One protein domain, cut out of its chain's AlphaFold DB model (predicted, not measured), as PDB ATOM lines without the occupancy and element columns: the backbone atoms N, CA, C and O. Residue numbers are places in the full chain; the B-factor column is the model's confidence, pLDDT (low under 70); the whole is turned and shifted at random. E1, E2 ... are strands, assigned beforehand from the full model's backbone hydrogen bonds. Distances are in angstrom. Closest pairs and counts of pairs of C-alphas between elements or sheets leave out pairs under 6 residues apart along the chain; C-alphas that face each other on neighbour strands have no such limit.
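What this domain is: This is residues 12 to 101 of the 141 residues of an uncharacterized protein of Phytophthora infestans (strain T30-4) (UniProt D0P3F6). A single ribbon-like sheet of five antiparallel strands, strongly twisted, runs from the short strand E1 at one edge to the long hairpin E4 and E5 at the other, and a long irregular loop, residues 27 to 54, runs out from the end of E2 and folds back to E3. The printed part has 90 residues with five named strands, E1 to E5, in that order both along the chain and across the sheet, and no named helix. The class is all strand. The whole is loose, with a radius of gyration of the C-alphas of 17.7 A, and a rod spanning 53 by 25 by 21 A.

Where its parts are: Find C-alpha 68 at (6.250, -64.775, -42.904); from there E4, residues 68 to 80, runs 33.8 A to C-alpha 80 at (25.216, -38.914, -32.349). E5, residues 89 to 100, returns over 34.4 A. E3 is residues 55 to 62, 22.1 A, and E2 is residues 19 to 26, 20.1 A. E1, residues 12 to 15, begins at C-alpha 12 at (0.731, -55.883, -28.189).

How they stand to each other: The strands form a meander, each the antiparallel neighbour of the one before. Look first at the hairpin E4 and E5, at 167 degrees, where N 74 and O 95 are 2.8 A apart. E3 and E4 stand at 161 degrees, with N 58 and O 73 at 3.0 A. In E2 and E3, at 148 degrees, N 22 and O 59 are 2.8 A apart. In E1 and E2, at 134 degrees, N 13 and O 21 are 2.9 A apart. The edge strands E1 and E5 are apart.

The domain as a whole: The C-alphas farthest apart, those of Gly 39 and Val 65, are 55.1 A from each other. The printed part has no cut. The link from E2 to E3 is long, 28 residues. The mean pLDDT of the printed part is 71.8; residues 28 to 51 and 81 to 88 are under 70.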
ATOM      1  N   VAL A  12       1.104 -55.535 -26.820       86.69
ATOM      2  CA  VAL A  12       0.731 -55.883 -28.189       86.69
ATOM      3  C   VAL A  12       0.070 -54.683 -28.847       86.69
ATOM      4  O   VAL A  12      -0.891 -54.126 -28.312       86.69
ATOM      5  N   ARG A  13       0.558 -54.298 -30.025       83.44
ATOM      6  CA  ARG A  13      -0.056 -53.251 -30.846       83.44
ATOM      7  C   ARG A  13      -0.428 -53.776 -32.223       83.44
ATOM      8  O   ARG A  13       0.305 -54.564 -32.818       83.44
ATOM      9  N   GLY A  14      -1.535 -53.269 -32.753       82.75
ATOM     10  CA  GLY A  14      -1.884 -53.443 -34.158       82.75
ATOM     11  C   GLY A  14      -1.017 -52.554 -35.048       82.75
ATOM     12  O   GLY A  14      -0.863 -51.358 -34.790       82.75
ATOM     13  N   ALA A  15      -0.475 -53.135 -36.109       76.62
ATOM     14  CA  ALA A  15       0.202 -52.455 -37.201       76.62
ATOM     15  C   ALA A  15      -0.617 -52.628 -38.501       76.62
ATOM     16  O   ALA A  15      -1.533 -53.458 -38.562       76.62
ATOM     17  N   PRO A  16      -0.352 -51.824 -39.548       72.94
ATOM     18  CA  PRO A  16      -1.052 -51.946 -40.824       72.94
ATOM     19  C   PRO A  16      -1.041 -53.380 -41.367       72.94
ATOM     20  O   PRO A  16      -0.153 -54.168 -41.054       72.94
ATOM     21  N   LEU A  17      -2.015 -53.697 -42.228       75.31
ATOM     22  CA  LEU A  17      -2.126 -55.001 -42.902       75.31
ATOM     23  C   LEU A  17      -2.414 -56.186 -41.955       75.31
ATOM     24  O   LEU A  17      -2.132 -57.337 -42.286       75.31
ATOM     25  N   GLY A  18      -3.017 -55.903 -40.795       78.56
ATOM     26  CA  GLY A  18      -3.451 -56.917 -39.829       78.56
ATOM     27  C   GLY A  18      -2.307 -57.533 -39.024       78.56
ATOM     28  O   GLY A  18      -2.480 -58.617 -38.465       78.56
ATOM     29  N   ILE A  19      -1.150 -56.864 -39.000       82.69
ATOM     30  CA  ILE A  19      -0.003 -57.276 -38.200       82.69
ATOM     31  C   ILE A  19      -0.277 -56.961 -36.726       82.69
ATOM     32  O   ILE A  19      -0.782 -55.889 -36.403       82.69
ATOM     33  N   GLU A  20       0.114 -57.859 -35.827       88.50
ATOM     34  CA  GLU A  20       0.198 -57.567 -34.393       88.50
ATOM     35  C   GLU A  20       1.643 -57.743 -33.926       88.50
ATOM     36  O   GLU A  20       2.251 -58.796 -34.132       88.50
ATOM     37  N   GLU A  21       2.195 -56.699 -33.315       88.38
ATOM     38  CA  GLU A  21       3.572 -56.645 -32.826       88.38
ATOM     39  C   GLU A  21       3.584 -56.656 -31.301       88.38
ATOM     40  O   GLU A  21       2.867 -55.879 -30.675       88.38
ATOM     41  N   GLU A  22       4.435 -57.488 -30.711       90.31
ATOM     42  CA  GLU A  22       4.632 -57.595 -29.267       90.31
ATOM     43  C   GLU A  22       6.045 -57.140 -28.894       90.31
ATOM     44  O   GLU A  22       7.037 -57.647 -29.433       90.31
ATOM     45  N   ILE A  23       6.151 -56.211 -27.944       88.31
ATOM     46  CA  ILE A  23       7.444 -55.783 -27.397       88.31
ATOM     47  C   ILE A  23       7.963 -56.858 -26.440       88.31
ATOM     48  O   ILE A  23       7.381 -57.106 -25.389       88.31
ATOM     49  N   LEU A  24       9.105 -57.454 -26.772       86.44
ATOM     50  CA  LEU A  24       9.730 -58.514 -25.979       86.44
ATOM     51  C   LEU A  24      10.644 -57.966 -24.889       86.44
ATOM     52  O   LEU A  24      10.721 -58.507 -23.790       86.44
ATOM     53  N   SER A  25      11.386 -56.912 -25.211       84.38
ATOM     54  CA  SER A  25      12.277 -56.247 -24.266       84.38
ATOM     55  C   SER A  25      12.488 -54.796 -24.668       84.38
ATOM     56  O   SER A  25      12.394 -54.432 -25.842       84.38
ATOM     57  N   ALA A  26      12.798 -53.963 -23.684       82.62
ATOM     58  CA  ALA A  26      13.378 -52.653 -23.914       82.62
ATOM     59  C   ALA A  26      14.696 -52.588 -23.147       82.62
ATOM     60  O   ALA A  26      14.809 -53.156 -22.056       82.62
ATOM     61  N   GLY A  27      15.693 -51.923 -23.726       71.69
ATOM     62  CA  GLY A  27      16.943 -51.662 -23.030       71.69
ATOM     63  C   GLY A  27      16.676 -50.889 -21.740       71.69
ATOM     64  O   GLY A  27      15.801 -50.020 -21.706       71.69
ATOM     65  N   LEU A  28      17.420 -51.222 -20.683       63.53
ATOM     66  CA  LEU A  28      17.446 -50.386 -19.486       63.53
ATOM     67  C   LEU A  28      17.944 -48.994 -19.875       63.53
ATOM     68  O   LEU A  28      18.826 -48.903 -20.736       63.53
ATOM     69  N   PRO A  29      17.419 -47.927 -19.259       59.53
ATOM     70  CA  PRO A  29      18.097 -46.643 -19.285       59.53
ATOM     71  C   PRO A  29      19.571 -46.842 -18.918       59.53
ATOM     72  O   PRO A  29      19.908 -47.679 -18.082       59.53
ATOM     73  N   ILE A  30      20.464 -46.153 -19.623       59.09
ATOM     74  CA  ILE A  30      21.900 -46.290 -19.381       59.09
ATOM     75  C   ILE A  30      22.194 -45.578 -18.057       59.09
ATOM     76  O   ILE A  30      22.198 -44.349 -18.019       59.09
ATOM     77  N   ASP A  31      22.391 -46.351 -16.988       49.75
ATOM     78  CA  ASP A  31      22.578 -45.812 -15.635       49.75
ATOM     79  C   ASP A  31      24.035 -45.488 -15.278       49.75
ATOM     80  O   ASP A  31      24.240 -44.709 -14.356       49.75
ATOM     81  N   ASP A  32      25.047 -45.957 -16.025       47.62
ATOM     82  CA  ASP A  32      26.444 -45.754 -15.614       47.62
ATOM     83  C   ASP A  32      27.351 -45.084 -16.665       47.62
ATOM     84  O   ASP A  32      27.352 -45.466 -17.846       47.62
ATOM     85  N   PRO A  33      28.185 -44.110 -16.242       47.84
ATOM     86  CA  PRO A  33      29.293 -43.610 -17.034       47.84
ATOM     87  C   PRO A  33      30.369 -44.698 -17.068       47.84
ATOM     88  O   PRO A  33      31.058 -44.945 -16.083       47.84
ATOM     89  N   VAL A  34      30.534 -45.370 -18.206       46.88
ATOM     90  CA  VAL A  34      31.715 -46.216 -18.401       46.88
ATOM     91  C   VAL A  34      32.911 -45.288 -18.601       46.88
ATOM     92  O   VAL A  34      33.167 -44.814 -19.707       46.88
ATOM     93  N   ASP A  35      33.628 -45.027 -17.509       46.72
ATOM     94  CA  ASP A  35      35.015 -44.577 -17.542       46.72
ATOM     95  C   ASP A  35      35.852 -45.700 -18.171       46.72
ATOM     96  O   ASP A  35      36.238 -46.671 -17.521       46.72
ATOM     97  N   SER A  36      36.111 -45.597 -19.472       52.38
ATOM     98  CA  SER A  36      37.279 -46.227 -20.081       52.38
ATOM     99  C   SER A  36      38.281 -45.130 -20.411       52.38
ATOM    100  O   SER A  36      37.970 -44.204 -21.153       52.38
ATOM    101  N   ASP A  37      39.457 -45.272 -19.801       49.00
ATOM    102  CA  ASP A  37      40.618 -44.380 -19.778       49.00
ATOM    103  C   ASP A  37      40.521 -43.108 -18.919       49.00
ATOM    104  O   ASP A  37      40.208 -42.012 -19.372       49.00
ATOM    105  N   GLY A  38      40.938 -43.252 -17.655       48.44
ATOM    106  CA  GLY A  38      41.703 -42.212 -16.963       48.44
ATOM    107  C   GLY A  38      40.976 -40.899 -16.667       48.44
ATOM    108  O   GLY A  38      41.394 -39.841 -17.128       48.44
ATOM    109  N   GLY A  39      39.953 -40.938 -15.810       46.66
ATOM    110  CA  GLY A  39      39.635 -39.817 -14.913       46.66
ATOM    111  C   GLY A  39      39.128 -38.520 -15.554       46.66
ATOM    112  O   GLY A  39      39.258 -37.456 -14.944       46.66
ATOM    113  N   ARG A  40      38.529 -38.570 -16.747       43.69
ATOM    114  CA  ARG A  40      37.784 -37.430 -17.294       43.69
ATOM    115  C   ARG A  40      36.406 -37.896 -17.764       43.69
ATOM    116  O   ARG A  40      36.326 -38.487 -18.840       43.69
ATOM    117  N   PRO A  41      35.318 -37.607 -17.022       45.16
ATOM    118  CA  PRO A  41      33.981 -37.882 -17.522       45.16
ATOM    119  C   PRO A  41      33.815 -37.131 -18.842       45.16
ATOM    120  O   PRO A  41      33.967 -35.906 -18.906       45.16
ATOM    121  N   SER A  42      33.574 -37.872 -19.926       49.75
ATOM    122  CA  SER A  42      33.333 -37.246 -21.219       49.75
ATOM    123  C   SER A  42      32.144 -36.289 -21.077       49.75
ATOM    124  O   SER A  42      31.106 -36.641 -20.516       49.75
ATOM    125  N   LEU A  43      32.264 -35.066 -21.598       46.31
ATOM    126  CA  LEU A  43      31.164 -34.088 -21.638       46.31
ATOM    127  C   LEU A  43      29.891 -34.659 -22.310       46.31
ATOM    128  O   LEU A  43      28.794 -34.145 -22.101       46.31
ATOM    129  N   ALA A  44      30.042 -35.740 -23.085       45.62
ATOM    130  CA  ALA A  44      28.969 -36.522 -23.687       45.62
ATOM    131  C   ALA A  44      28.257 -37.478 -22.706       45.62
ATOM    132  O   ALA A  44      27.062 -37.713 -22.868       45.62
ATOM    133  N   ALA A  45      28.945 -38.013 -21.690       46.22
ATOM    134  CA  ALA A  45      28.348 -38.860 -20.652       46.22
ATOM    135  C   ALA A  45      27.486 -38.046 -19.672       46.22
ATOM    136  O   ALA A  45      26.414 -38.495 -19.285       46.22
ATOM    137  N   ALA A  46      27.887 -36.808 -19.357       45.41
ATOM    138  CA  ALA A  46      27.171 -35.929 -18.423       45.41
ATOM    139  C   ALA A  46      25.843 -35.347 -18.962       45.41
ATOM    140  O   ALA A  46      25.131 -34.662 -18.231       45.41
ATOM    141  N   ARG A  47      25.511 -35.571 -20.243       48.59
ATOM    142  CA  ARG A  47      24.309 -35.025 -20.908       48.59
ATOM    143  C   ARG A  47      23.312 -36.084 -21.377       48.59
ATOM    144  O   ARG A  47      22.330 -35.732 -22.033       48.59
ATOM    145  N   ARG A  48      23.543 -37.370 -21.097       54.81
ATOM    146  CA  ARG A  48      22.581 -38.403 -21.491       54.81
ATOM    147  C   ARG A  48      21.391 -38.367 -20.545       54.81
ATOM    148  O   ARG A  48      21.503 -38.643 -19.362       54.81
ATOM    149  N   ASP A  49      20.247 -37.989 -21.096       56.03
ATOM    150  CA  ASP A  49      18.963 -38.028 -20.416       56.03
ATOM    151  C   ASP A  49      18.630 -39.480 -20.033       56.03
ATOM    152  O   ASP A  49      18.303 -40.307 -20.891       56.03
ATOM    153  N   HIS A  50      18.723 -39.776 -18.734       57.12
ATOM    154  CA  HIS A  50      18.448 -41.081 -18.124       57.12
ATOM    155  C   HIS A  50      16.977 -41.521 -18.264       57.12
ATOM    156  O   HIS A  50      16.591 -42.591 -17.798       57.12
ATOM    157  N   SER A  51      16.119 -40.723 -18.910       63.72
ATOM    158  CA  SER A  51      14.756 -41.127 -19.259       63.72
ATOM    159  C   SER A  51      14.641 -41.830 -20.620       63.72
ATOM    160  O   SER A  51      13.607 -42.455 -20.894       63.72
ATOM    161  N   LYS A  52      15.681 -41.769 -21.466       70.25
ATOM    162  CA  LYS A  52      15.653 -42.314 -22.830       70.25
ATOM    163  C   LYS A  52      15.792 -43.839 -22.844       70.25
ATOM    164  O   LYS A  52      16.675 -44.414 -22.217       70.25
ATOM    165  N   ILE A  53      14.947 -44.494 -23.639       75.62
ATOM    166  CA  ILE A  53      15.031 -45.933 -23.909       75.62
ATOM    167  C   ILE A  53      16.072 -46.151 -25.021       75.62
ATOM    168  O   ILE A  53      15.851 -45.670 -26.135       75.62
ATOM    169  N   PRO A  54      17.182 -46.872 -24.778       80.50
ATOM    170  CA  PRO A  54      18.256 -46.996 -25.767       80.50
ATOM    171  C   PRO A  54      17.942 -48.014 -26.866       80.50
ATOM    172  O   PRO A  54      18.496 -47.940 -27.963       80.50
ATOM    173  N   SER A  55      17.068 -48.983 -26.594       84.94
ATOM    174  CA  SER A  55      16.711 -50.012 -27.565       84.94
ATOM    175  C   SER A  55      15.368 -50.669 -27.276       84.94
ATOM    176  O   SER A  55      14.883 -50.670 -26.144       84.94
ATOM    177  N   ILE A  56      14.762 -51.238 -28.315       88.38
ATOM    178  CA  ILE A  56      13.505 -51.984 -28.257       88.38
ATOM    179  C   ILE A  56      13.667 -53.247 -29.095       88.38
ATOM    180  O   ILE A  56      14.059 -53.181 -30.260       88.38
ATOM    181  N   CYS A  57      13.332 -54.398 -28.521       87.31
ATOM    182  CA  CYS A  57      13.182 -55.647 -29.250       87.31
ATOM    183  C   CYS A  57      11.709 -56.034 -29.296       87.31
ATOM    184  O   CYS A  57      11.027 -56.023 -28.268       87.31
ATOM    185  N   TYR A  58      11.227 -56.396 -30.475       89.69
ATOM    186  CA  TYR A  58       9.849 -56.816 -30.663       89.69
ATOM    187  C   TYR A  58       9.758 -57.944 -31.690       89.69
ATOM    188  O   TYR A  58      10.627 -58.104 -32.554       89.69
ATOM    189  N   LYS A  59       8.689 -58.728 -31.593       90.81
ATOM    190  CA  LYS A  59       8.342 -59.760 -32.572       90.81
ATOM    191  C   LYS A  59       6.964 -59.494 -33.150       90.81
ATOM    192  O   LYS A  59       6.150 -58.805 -32.539       90.81
ATOM    193  N   ILE A  60       6.699 -60.072 -34.311       88.69
ATOM    194  CA  ILE A  60       5.345 -60.116 -34.849       88.69
ATOM    195  C   ILE A  60       4.680 -61.372 -34.288       88.69
ATOM    196  O   ILE A  60       5.202 -62.472 -34.443       88.69
ATOM    197  N   HIS A  61       3.554 -61.202 -33.602       82.81
ATOM    198  CA  HIS A  61       2.748 -62.311 -33.097       82.81
ATOM    199  C   HIS A  61       1.720 -62.775 -34.135       82.81
ATOM    200  O   HIS A  61       1.412 -63.961 -34.233       82.81
ATOM    201  N   LYS A  62       1.227 -61.843 -34.960       85.38
ATOM    202  CA  LYS A  62       0.286 -62.117 -36.048       85.38
ATOM    203  C   LYS A  62       0.775 -61.455 -37.321       85.38
ATOM    204  O   LYS A  62       0.915 -60.240 -37.367       85.38
ATOM    205  N   PHE A  63       1.028 -62.252 -38.352       81.12
ATOM    206  CA  PHE A  63       1.675 -61.792 -39.588       81.12
ATOM    207  C   PHE A  63       0.713 -61.190 -40.619       81.12
ATOM    208  O   PHE A  63       1.151 -60.658 -41.638       81.12
ATOM    209  N   GLY A  64      -0.598 -61.235 -40.362       82.44
ATOM    210  CA  GLY A  64      -1.605 -60.715 -41.283       82.44
ATOM    211  C   GLY A  64      -1.494 -61.362 -42.665       82.44
ATOM    212  O   GLY A  64      -1.472 -62.584 -42.789       82.44
ATOM    213  N   VAL A  65      -1.417 -60.533 -43.706       77.50
ATOM    214  CA  VAL A  65      -1.300 -60.978 -45.109       77.50
ATOM    215  C   VAL A  65       0.136 -61.297 -45.548       77.50
ATOM    216  O   VAL A  65       0.357 -61.646 -46.708       77.50
ATOM    217  N   PHE A  66       1.127 -61.157 -44.663       71.69
ATOM    218  CA  PHE A  66       2.519 -61.398 -45.027       71.69
ATOM    219  C   PHE A  66       2.875 -62.887 -44.948       71.69
ATOM    220  O   PHE A  66       2.596 -63.528 -43.935       71.69
ATOM    221  N   PRO A  67       3.555 -63.448 -45.966       77.38
ATOM    222  CA  PRO A  67       3.950 -64.853 -45.987       77.38
ATOM    223  C   PRO A  67       5.228 -65.078 -45.156       77.38
ATOM    224  O   PRO A  67       6.259 -65.532 -45.654       77.38
ATOM    225  N   ILE A  68       5.162 -64.717 -43.879       78.62
ATOM    226  CA  ILE A  68       6.250 -64.775 -42.904       78.62
ATOM    227  C   ILE A  68       5.831 -65.746 -41.805       78.62
ATOM    228  O   ILE A  68       4.665 -65.774 -41.416       78.62
ATOM    229  N   GLN A  69       6.770 -66.562 -41.342       81.12
ATOM    230  CA  GLN A  69       6.548 -67.545 -40.288       81.12
ATOM    231  C   GLN A  69       7.109 -67.086 -38.944       81.12
ATOM    232  O   GLN A  69       6.473 -67.313 -37.919       81.12
ATOM    233  N   ASP A  70       8.269 -66.427 -38.955       83.50
ATOM    234  CA  ASP A  70       8.852 -65.833 -37.756       83.50
ATOM    235  C   ASP A  70       9.532 -64.496 -38.071       83.50
ATOM    236  O   ASP A  70       9.982 -64.231 -39.192       83.50
ATOM    237  N   HIS A  71       9.583 -63.623 -37.075       87.56
ATOM    238  CA  HIS A  71      10.155 -62.293 -37.182       87.56
ATOM    239  C   HIS A  71      10.673 -61.818 -35.830       87.56
ATOM    240  O   HIS A  71       9.930 -61.725 -34.851       87.56
ATOM    241  N   LEU A  72      11.907 -61.327 -35.835       89.06
ATOM    242  CA  LEU A  72      12.502 -60.613 -34.722       89.06
ATOM    243  C   LEU A  72      13.093 -59.293 -35.214       89.06
ATOM    244  O   LEU A  72      13.959 -59.271 -36.091       89.06
ATOM    245  N   ALA A  73      12.660 -58.191 -34.614       89.06
ATOM    246  CA  ALA A  73      13.218 -56.878 -34.874       89.06
ATOM    247  C   ALA A  73      13.877 -56.309 -33.621       89.06
ATOM    248  O   ALA A  73      13.414 -56.487 -32.491       89.06
ATOM    249  N   PHE A  74      14.970 -55.593 -33.852       88.81
ATOM    250  CA  PHE A  74      15.714 -54.887 -32.831       88.81
ATOM    251  C   PHE A  74      16.019 -53.473 -33.309       88.81
ATOM    252  O   PHE A  74      16.661 -53.274 -34.342       88.81
ATOM    253  N   VAL A  75      15.542 -52.493 -32.553       88.44
ATOM    254  CA  VAL A  75      15.704 -51.067 -32.825       88.44
ATOM    255  C   VAL A  75      16.610 -50.480 -31.755       88.44
ATOM    256  O   VAL A  75      16.378 -50.699 -30.569       88.44
ATOM    257  N   GLN A  76      17.629 -49.734 -32.164       86.50
ATOM    258  CA  GLN A  76      18.544 -49.022 -31.275       86.50
ATOM    259  C   GLN A  76      18.518 -47.530 -31.592       86.50
ATOM    260  O   GLN A  76      18.459 -47.139 -32.762       86.50
ATOM    261  N   PHE A  77      18.605 -46.713 -30.550       83.94
ATOM    262  CA  PHE A  77      18.660 -45.260 -30.628       83.94
ATOM    263  C   PHE A  77      20.035 -44.807 -30.143       83.94
ATOM    264  O   PHE A  77      20.347 -44.898 -28.957       83.94
ATOM    265  N   VAL A  78      20.872 -44.344 -31.068       81.62
ATOM    266  CA  VAL A  78      22.233 -43.896 -30.770       81.62
ATOM    267  C   VAL A  78      22.270 -42.378 -30.861       81.62
ATOM    268  O   VAL A  78      22.056 -41.809 -31.931       81.62
ATOM    269  N   ASP A  79      22.540 -41.721 -29.735       75.69
ATOM    270  CA  ASP A  79      22.801 -40.283 -29.716       75.69
ATOM    271  C   ASP A  79      24.118 -40.027 -30.465       75.69
ATOM    272  O   ASP A  79      25.195 -40.451 -30.033       75.69
ATOM    273  N   VAL A  80      24.035 -39.352 -31.611       73.56
ATOM    274  CA  VAL A  80      25.216 -38.914 -32.349       73.56
ATOM    275  C   VAL A  80      25.671 -37.629 -31.679       73.56
ATOM    276  O   VAL A  80      24.942 -36.636 -31.679       73.56
ATOM    277  N   ALA A  81      26.848 -37.667 -31.051       61.59
ATOM    278  CA  ALA A  81      27.443 -36.501 -30.414       61.59
ATOM    279  C   ALA A  81      27.718 -35.439 -31.482       61.59
ATOM    280  O   ALA A  81      28.725 -35.462 -32.186       61.59
ATOM    281  N   ALA A  82      26.768 -34.530 -31.617       52.66
ATOM    282  CA  ALA A  82      26.913 -33.315 -32.370       52.66
ATOM    283  C   ALA A  82      27.875 -32.409 -31.570       52.66
ATOM    284  O   ALA A  82      27.747 -32.289 -30.348       52.66
ATOM    285  N   SER A  83      28.853 -31.792 -32.243       51.19
ATOM    286  CA  SER A  83      29.593 -30.631 -31.720       51.19
ATOM    287  C   SER A  83      28.621 -29.674 -31.004       51.19
ATOM    288  O   SER A  83      27.470 -29.586 -31.440       51.19
ATOM    289  N   PRO A  84      29.024 -28.939 -29.947       55.31
ATOM    290  CA  PRO A  84      28.151 -27.989 -29.241       55.31
ATOM    291  C   PRO A  84      27.423 -26.970 -30.143       55.31
ATOM    292  O   PRO A  84      26.443 -26.380 -29.705       55.31
ATOM    293  N   GLU A  85      27.868 -26.795 -31.389       54.53
ATOM    294  CA  GLU A  85      27.281 -25.915 -32.410       54.53
ATOM    295  C   GLU A  85      26.335 -26.624 -33.399       54.53
ATOM    296  O   GLU A  85      25.792 -25.989 -34.300       54.53
ATOM    297  N   SER A  86      26.134 -27.937 -33.273       56.78
ATOM    298  CA  SER A  86      25.331 -28.728 -34.216       56.78
ATOM    299  C   SER A  86      24.040 -29.254 -33.599       56.78
ATOM    300  O   SER A  86      23.939 -29.500 -32.398       56.78
ATOM    301  N   THR A  87      23.026 -29.406 -34.450       59.97
ATOM    302  CA  THR A  87      21.705 -29.891 -34.062       59.97
ATOM    303  C   THR A  87      21.795 -31.318 -33.508       59.97
ATOM    304  O   THR A  87      22.427 -32.177 -34.128       59.97
ATOM    305  N   PRO A  88      21.174 -31.604 -32.346       64.50
ATOM    306  CA  PRO A  88      21.181 -32.945 -31.780       64.50
ATOM    307  C   PRO A  88      20.529 -33.925 -32.761       64.50
ATOM    308  O   PRO A  88      19.401 -33.715 -33.209       64.50
ATOM    309  N   ALA A  89      21.250 -34.996 -33.089       71.69
ATOM    310  CA  ALA A  89      20.805 -36.018 -34.026       71.69
ATOM    311  C   ALA A  89      20.816 -37.398 -33.359       71.69
ATOM    312  O   ALA A  89      21.791 -37.792 -32.719       71.69
ATOM    313  N   THR A  90      19.735 -38.156 -33.539       78.81
ATOM    314  CA  THR A  90      19.643 -39.552 -33.098       78.81
ATOM    315  C   THR A  90      19.692 -40.457 -34.318       78.81
ATOM    316  O   THR A  90      18.831 -40.384 -35.197       78.81
ATOM    317  N   LEU A  91      20.693 -41.331 -34.368       81.56
ATOM    318  CA  LEU A  91      20.769 -42.393 -35.358       81.56
ATOM    319  C   LEU A  91      19.892 -43.561 -34.898       81.56
ATOM    320  O   LEU A  91      20.110 -44.129 -33.828       81.56
ATOM    321  N   VAL A  92      18.910 -43.930 -35.720       82.75
ATOM    322  CA  VAL A  92      18.056 -45.100 -35.483       82.75
ATOM    323  C   VAL A  92      18.595 -46.275 -36.287       82.75
ATOM    324  O   VAL A  92      18.576 -46.253 -37.517       82.75
ATOM    325  N   ILE A  93      19.059 -47.312 -35.593       84.25
ATOM    326  CA  ILE A  93      19.516 -48.557 -36.213       84.25
ATOM    327  C   ILE A  93      18.403 -49.585 -36.067       84.25
ATOM    328  O   ILE A  93      18.028 -49.940 -34.954       84.25
ATOM    329  N   TRP A  94      17.892 -50.089 -37.188       85.88
ATOM    330  CA  TRP A  94      16.850 -51.110 -37.204       85.88
ATOM    331  C   TRP A  94      17.391 -52.392 -37.831       85.88
ATOM    332  O   TRP A  94      17.641 -52.467 -39.033       85.88
ATOM    333  N   SER A  95      17.586 -53.398 -36.987       86.44
ATOM    334  CA  SER A  95      17.974 -54.750 -37.379       86.44
ATOM    335  C   SER A  95      16.749 -55.652 -37.424       86.44
ATOM    336  O   SER A  95      15.920 -55.633 -36.517       86.44
ATOM    337  N   LEU A  96      16.633 -56.436 -38.490       85.06
ATOM    338  CA  LEU A  96      15.472 -57.270 -38.764       85.06
ATOM    339  C   LEU A  96      15.930 -58.670 -39.174       85.06
ATOM    340  O   LEU A  96      16.663 -58.819 -40.153       85.06
ATOM    341  N   LYS A  97      15.469 -59.686 -38.444       85.12
ATOM    342  CA  LYS A  97      15.572 -61.095 -38.820       85.12
ATOM    343  C   LYS A  97      14.170 -61.627 -39.098       85.12
ATOM    344  O   LYS A  97      13.253 -61.400 -38.318       85.12
ATOM    345  N   MET A  98      14.010 -62.310 -40.222       84.19
ATOM    346  CA  MET A  98      12.724 -62.801 -40.700       84.19
ATOM    347  C   MET A  98      12.906 -64.191 -41.299       84.19
ATOM    348  O   MET A  98      13.853 -64.410 -42.057       84.19
ATOM    349  N   GLU A  99      11.982 -65.091 -40.986       82.81
ATOM    350  CA  GLU A  99      11.879 -66.416 -41.586       82.81
ATOM    351  C   GLU A  99      10.629 -66.454 -42.474       82.81
ATOM    352  O   GLU A  99       9.512 -66.273 -41.977       82.81
ATOM    353  N   PRO A 100      10.780 -66.619 -43.799       79.62
ATOM    354  CA  PRO A 100       9.631 -66.723 -44.681       79.62
ATOM    355  C   PRO A 100       8.880 -68.035 -44.434       79.62
ATOM    356  O   PRO A 100       9.477 -69.050 -44.084       79.62
ATOM    357  N   SER A 101       7.563 -68.032 -44.646       79.75
ATOM    358  CA  SER A 101       6.774 -69.271 -44.614       79.75
ATOM    359  C   SER A 101       7.073 -70.142 -45.836       79.75
ATOM    360  O   SER A 101       7.708 -69.679 -46.772       79.75
TER     361      SER A 101